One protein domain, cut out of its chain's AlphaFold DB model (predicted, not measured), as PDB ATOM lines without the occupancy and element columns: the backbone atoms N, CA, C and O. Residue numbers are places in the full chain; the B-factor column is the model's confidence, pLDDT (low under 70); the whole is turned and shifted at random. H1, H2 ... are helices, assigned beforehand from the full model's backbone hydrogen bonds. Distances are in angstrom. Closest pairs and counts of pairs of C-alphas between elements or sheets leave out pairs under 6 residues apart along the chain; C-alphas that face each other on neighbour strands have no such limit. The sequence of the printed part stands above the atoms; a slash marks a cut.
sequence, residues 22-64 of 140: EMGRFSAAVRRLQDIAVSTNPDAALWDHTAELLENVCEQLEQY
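AT A GLANCE: This is residues 22 to 64 of the 140 residues of an uncharacterized protein of Mycobacterium sp. IS-3022 (UniProt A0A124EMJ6). What does the model look like? It is a wide, open U: H1 runs out, a short link turns, and H2 folds back with an empty gap between the two arms. What makes it up? There are 43 residues printed, with two named helices, H1 then H2, and no named strand; the class is all helix. How compact is it? It is loose, with a radius of gyration of the C-alphas of 11.9 A, and elongated, spanning 32 by 20 by 11 A.

HOW THE PARTS SIT: Do the helices meet? H1, residues 22 to 37, and H2, residues 44 to 62, are apart, with no C-alpha of the one within 8 A of the other. Are their backbones well formed? In H1 and H2, every O i to N i+4 pair is within hydrogen-bond range.

IN THESE COORDINATES: Where does H1 run? It starts at C-alpha 22, (-50.884, -32.728, 39.372), and is 22.5 A long. Where does H2 end? It ends at C-alpha 62, (-38.322, -27.804, 50.688), after 26.7 A.

THE WHOLE: How large is it? The two C-alphas farthest apart, those of Asp 43 and Tyr 64, are 32.9 A apart. Is anything broken or uncertain? The printed part has no cut, and no printed residue is under 70 in pLDDT.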
ATOM      1  N   GLU A  22     -51.676 -33.863  38.898       90.25
ATOM      2  CA  GLU A  22     -50.884 -32.728  39.372       90.25
ATOM      3  C   GLU A  22     -49.386 -33.044  39.331       90.25
ATOM      4  O   GLU A  22     -48.607 -32.260  38.786       90.25
ATOM      5  N   MET A  23     -48.978 -34.221  39.823       86.25
ATOM      6  CA  MET A  23     -47.587 -34.683  39.759       86.25
ATOM      7  C   MET A  23     -47.118 -34.850  38.309       86.25
ATOM      8  O   MET A  23     -45.982 -34.503  37.974       86.25
ATOM      9  N   GLY A  24     -48.000 -35.342  37.434       87.94
ATOM     10  CA  GLY A  24     -47.761 -35.436  35.996       87.94
ATOM     11  C   GLY A  24     -47.507 -34.066  35.366       87.94
ATOM     12  O   GLY A  24     -46.491 -33.881  34.694       87.94
ATOM     13  N   ARG A  25     -48.377 -33.084  35.642       92.56
ATOM     14  CA  ARG A  25     -48.232 -31.699  35.160       92.56
ATOM     15  C   ARG A  25     -46.944 -31.050  35.665       92.56
ATOM     16  O   ARG A  25     -46.220 -30.463  34.865       92.56
ATOM     17  N   PHE A  26     -46.651 -31.168  36.960       92.56
ATOM     18  CA  PHE A  26     -45.419 -30.648  37.557       92.56
ATOM     19  C   PHE A  26     -44.184 -31.260  36.884       92.56
ATOM     20  O   PHE A  26     -43.322 -30.542  36.385       92.56
ATOM     21  N   SER A  27     -44.142 -32.590  36.768       91.25
ATOM     22  CA  SER A  27     -43.009 -33.291  36.153       91.25
ATOM     23  C   SER A  27     -42.836 -32.943  34.669       91.25
ATOM     24  O   SER A  27     -41.712 -32.895  34.175       91.25
ATOM     25  N   ALA A  28     -43.926 -32.716  33.931       92.88
ATOM     26  CA  ALA A  28     -43.868 -32.259  32.543       92.88
ATOM     27  C   ALA A  28     -43.299 -30.834  32.429       92.88
ATOM     28  O   ALA A  28     -42.483 -30.574  31.547       92.88
ATOM     29  N   ALA A  29     -43.676 -29.931  33.341       95.44
ATOM     30  CA  ALA A  29     -43.137 -28.572  33.387       95.44
ATOM     31  C   ALA A  29     -41.631 -28.558  33.699       95.44
ATOM     32  O   ALA A  29     -40.884 -27.865  33.013       95.44
ATOM     33  N   VAL A  30     -41.177 -29.368  34.664       95.38
ATOM     34  CA  VAL A  30     -39.749 -29.498  35.006       95.38
ATOM     35  C   VAL A  30     -38.936 -30.033  33.825       95.38
ATOM     36  O   VAL A  30     -37.904 -29.455  33.496       95.38
ATOM     37  N   ARG A  31     -39.411 -31.083  33.138       94.31
ATOM     38  CA  ARG A  31     -38.727 -31.616  31.942       94.31
ATOM     39  C   ARG A  31     -38.612 -30.569  30.839       94.31
ATOM     40  O   ARG A  31     -37.534 -30.357  30.305       94.31
ATOM     41  N   ARG A  32     -39.705 -29.853  30.559       95.56
ATOM     42  CA  ARG A  32     -39.704 -28.770  29.571       95.56
ATOM     43  C   ARG A  32     -38.713 -27.662  29.936       95.56
ATOM     44  O   ARG A  32     -38.044 -27.143  29.052       95.56
ATOM     45  N   LEU A  33     -38.628 -27.285  31.213       95.31
ATOM     46  CA  LEU A  33     -37.652 -26.300  31.677       95.31
ATOM     47  C   LEU A  33     -36.215 -26.781  31.434       95.31
ATOM     48  O   LEU A  33     -35.410 -26.005  30.930       95.31
ATOM     49  N   GLN A  34     -35.907 -28.044  31.749       94.12
ATOM     50  CA  GLN A  34     -34.585 -28.637  31.505       94.12
ATOM     51  C   GLN A  34     -34.212 -28.602  30.013       94.12
ATOM     52  O   GLN A  34     -33.113 -28.159  29.684       94.12
ATOM     53  N   ASP A  35     -35.134 -28.975  29.120       92.62
ATOM     54  CA  ASP A  35     -34.914 -28.945  27.664       92.62
ATOM     55  C   ASP A  35     -34.665 -27.520  27.134       92.62
ATOM     56  O   ASP A  35     -33.810 -27.290  26.276       92.62
ATOM     57  N   ILE A  36     -35.400 -26.532  27.651       94.12
ATOM     58  CA  ILE A  36     -35.249 -25.126  27.252       94.12
ATOM     59  C   ILE A  36     -33.934 -24.548  27.790       94.12
ATOM     60  O   ILE A  36     -33.231 -23.839  27.070       94.12
ATOM     61  N   ALA A  37     -33.576 -24.850  29.039       92.56
ATOM     62  CA  ALA A  37     -32.390 -24.295  29.684       92.56
ATOM     63  C   ALA A  37     -31.090 -24.668  28.953       92.56
ATOM     64  O   ALA A  37     -30.166 -23.863  28.905       92.56
ATOM     65  N   VAL A  38     -31.026 -25.851  28.328       91.88
ATOM     66  CA  VAL A  38     -29.854 -26.277  27.538       91.88
ATOM     67  C   VAL A  38     -29.804 -25.687  26.123       91.88
ATOM     68  O   VAL A  38     -28.776 -25.789  25.459       91.88
ATOM     69  N   SER A  39     -30.898 -25.092  25.639       90.19
ATOM     70  CA  SER A  39     -31.072 -24.686  24.235       90.19
ATOM     71  C   SER A  39     -31.396 -23.199  24.043       90.19
ATOM     72  O   SER A  39     -31.644 -22.761  22.917       90.19
ATOM     73  N   THR A  40     -31.368 -22.399  25.113       93.19
ATOM     74  CA  THR A  40     -31.656 -20.956  25.083       93.19
ATOM     75  C   THR A  40     -30.469 -20.111  25.534       93.19
ATOM     76  O   THR A  40     -29.625 -20.550  26.305       93.19
ATOM     77  N   ASN A  41     -30.403 -18.876  25.031       94.88
ATOM     78  CA  ASN A  41     -29.395 -17.888  25.417       94.88
ATOM     79  C   ASN A  41     -30.054 -16.506  25.610       94.88
ATOM     80  O   ASN A  41     -29.903 -15.636  24.747       94.88
ATOM     81  N   PRO A  42     -30.876 -16.330  26.661       94.12
ATOM     82  CA  PRO A  42     -31.500 -15.053  26.976       94.12
ATOM     83  C   PRO A  42     -30.476 -14.041  27.513       94.12
ATOM     84  O   PRO A  42     -29.323 -14.372  27.792       94.12
ATOM     85  N   ASP A  43     -30.902 -12.786  27.655       97.75
ATOM     86  CA  ASP A  43     -30.087 -11.764  28.306       97.75
ATOM     87  C   ASP A  43     -29.978 -11.986  29.829       97.75
ATOM     88  O   ASP A  43     -30.676 -12.807  30.427       97.75
ATOM     89  N   ALA A  44     -29.066 -11.245  30.462       97.38
ATOM     90  CA  ALA A  44     -28.806 -11.369  31.894       97.38
ATOM     91  C   ALA A  44     -30.029 -11.028  32.760       97.38
ATOM     92  O   ALA A  44     -30.209 -11.637  33.809       97.38
ATOM     93  N   ALA A  45     -30.871 -10.086  32.325       98.06
ATOM     94  CA  ALA A  45     -32.044  -9.667  33.089       98.06
ATOM     95  C   ALA A  45     -33.102 -10.776  33.138       98.06
ATOM     96  O   ALA A  45     -33.686 -11.042  34.188       98.06
ATOM     97  N   LEU A  46     -33.329 -11.457  32.014       96.69
ATOM     98  CA  LEU A  46     -34.231 -12.600  31.964       96.69
ATOM     99  C   LEU A  46     -33.655 -13.809  32.719       96.69
ATOM    100  O   LEU A  46     -34.417 -14.534  33.363       96.69
ATOM    101  N   TRP A  47     -32.333 -14.010  32.703       96.19
ATOM    102  CA  TRP A  47     -31.701 -15.031  33.546       96.19
ATOM    103  C   TRP A  47     -31.950 -14.795  35.033       96.19
ATOM    104  O   TRP A  47     -32.431 -15.702  35.709       96.19
ATOM    105  N   ASP A  48     -31.680 -13.584  35.513       98.12
ATOM    106  CA  ASP A  48     -31.831 -13.210  36.921       98.12
ATOM    107  C   ASP A  48     -33.281 -13.400  37.391       98.12
ATOM    108  O   ASP A  48     -33.554 -14.148  38.328       98.12
ATOM    109  N   HIS A  49     -34.239 -12.865  36.630       97.88
ATOM    110  CA  HIS A  49     -35.655 -13.002  36.959       97.88
ATOM    111  C   HIS A  49     -36.130 -14.465  37.001       97.88
ATOM    112  O   HIS A  49     -36.906 -14.859  37.871       97.88
ATOM    113  N   THR A  50     -35.696 -15.298  36.050       96.69
ATOM    114  CA  THR A  50     -36.105 -16.712  36.044       96.69
ATOM    115  C   THR A  50     -35.449 -17.516  37.162       96.69
ATOM    116  O   THR A  50     -36.084 -18.442  37.664       96.69
ATOM    117  N   ALA A  51     -34.239 -17.152  37.597       96.75
ATOM    118  CA  ALA A  51     -33.599 -17.753  38.761       96.75
ATOM    119  C   ALA A  51     -34.412 -17.487  40.037       96.75
ATOM    120  O   ALA A  51     -34.751 -18.446  40.728       96.75
ATOM    121  N   GLU A  52     -34.848 -16.243  40.270       98.31
ATOM    122  CA  GLU A  52     -35.713 -15.896  41.412       98.31
ATOM    123  C   GLU A  52     -36.993 -16.750  41.437       98.31
ATOM    124  O   GLU A  52     -37.426 -17.240  42.482       98.31
ATOM    125  N   LEU A  53     -37.624 -16.974  40.278       97.38
ATOM    126  CA  LEU A  53     -38.814 -17.828  40.189       97.38
ATOM    127  C   LEU A  53     -38.515 -19.281  40.589       97.38
ATOM    128  O   LEU A  53     -39.340 -19.913  41.251       97.38
ATOM    129  N   LEU A  54     -37.360 -19.819  40.192       96.75
ATOM    130  CA  LEU A  54     -36.954 -21.184  40.535       96.75
ATOM    131  C   LEU A  54     -36.585 -21.320  42.010       96.75
ATOM    132  O   LEU A  54     -36.962 -22.313  42.628       96.75
ATOM    133  N   GLU A  55     -35.912 -20.326  42.580       98.06
ATOM    134  CA  GLU A  55     -35.590 -20.268  44.007       98.06
ATOM    135  C   GLU A  55     -36.864 -20.285  44.853       98.06
ATOM    136  O   GLU A  55     -36.998 -21.130  45.737       98.06
ATOM    137  N   ASN A  56     -37.862 -19.473  44.495       97.81
ATOM    138  CA  ASN A  56     -39.169 -19.489  45.155       97.81
ATOM    139  C   ASN A  56     -39.853 -20.868  45.079       97.81
ATOM    140  O   ASN A  56     -40.457 -21.328  46.050       97.81
ATOM    141  N   VAL A  57     -39.770 -21.555  43.933       96.69
ATOM    142  CA  VAL A  57     -40.297 -22.924  43.791       96.69
ATOM    143  C   VAL A  57     -39.536 -23.899  44.693       96.69
ATOM    144  O   VAL A  57     -40.162 -24.741  45.339       96.69
ATOM    145  N   CYS A  58     -38.207 -23.792  44.765       96.31
ATOM    146  CA  CYS A  58     -37.382 -24.605  45.656       96.31
ATOM    147  C   CYS A  58     -37.770 -24.391  47.125       96.31
ATOM    148  O   CYS A  58     -38.075 -25.370  47.803       96.31
ATOM    149  N   GLU A  59     -37.855 -23.141  47.587       96.94
ATOM    150  CA  GLU A  59     -38.249 -22.803  48.962       96.94
ATOM    151  C   GLU A  59     -39.612 -23.399  49.339       96.94
ATOM    152  O   GLU A  59     -39.789 -23.924  50.440       96.94
ATOM    153  N   GLN A  60     -40.580 -23.366  48.418       95.44
ATOM    154  CA  GLN A  60     -41.891 -23.978  48.634       95.44
ATOM    155  C   GLN A  60     -41.803 -25.503  48.756       95.44
ATOM    156  O   GLN A  60     -42.415 -26.085  49.652       95.44
ATOM    157  N   LEU A  61     -41.057 -26.170  47.872       93.38
ATOM    158  CA  LEU A  61     -40.948 -27.633  47.871       93.38
ATOM    159  C   LEU A  61     -40.139 -28.165  49.061       93.38
ATOM    160  O   LEU A  61     -40.436 -29.250  49.567       93.38
ATOM    161  N   GLU A  62     -39.149 -27.414  49.542       92.94
ATOM    162  CA  GLU A  62     -38.322 -27.804  50.688       92.94
ATOM    163  C   GLU A  62     -39.116 -27.938  51.992       92.94
ATOM    164  O   GLU A  62     -38.766 -28.776  52.830       92.94
ATOM    165  N   GLN A  63     -40.231 -27.213  52.127       92.94
ATOM    166  CA  GLN A  63     -41.165 -27.344  53.255       92.94
ATOM    167  C   GLN A  63     -41.817 -28.737  53.334       92.94
ATOM    168  O   GLN A  63     -42.314 -29.123  54.391       92.94
ATOM    169  N   TYR A  64     -41.782 -29.511  52.244       90.06
ATOM    170  CA  TYR A  64     -42.393 -30.840  52.122       90.06
ATOM    171  C   TYR A  64     -41.360 -31.962  51.940       90.06
ATOM    172  O   TYR A  64     -41.655 -32.998  51.336       90.06
TER     173      TYR A  64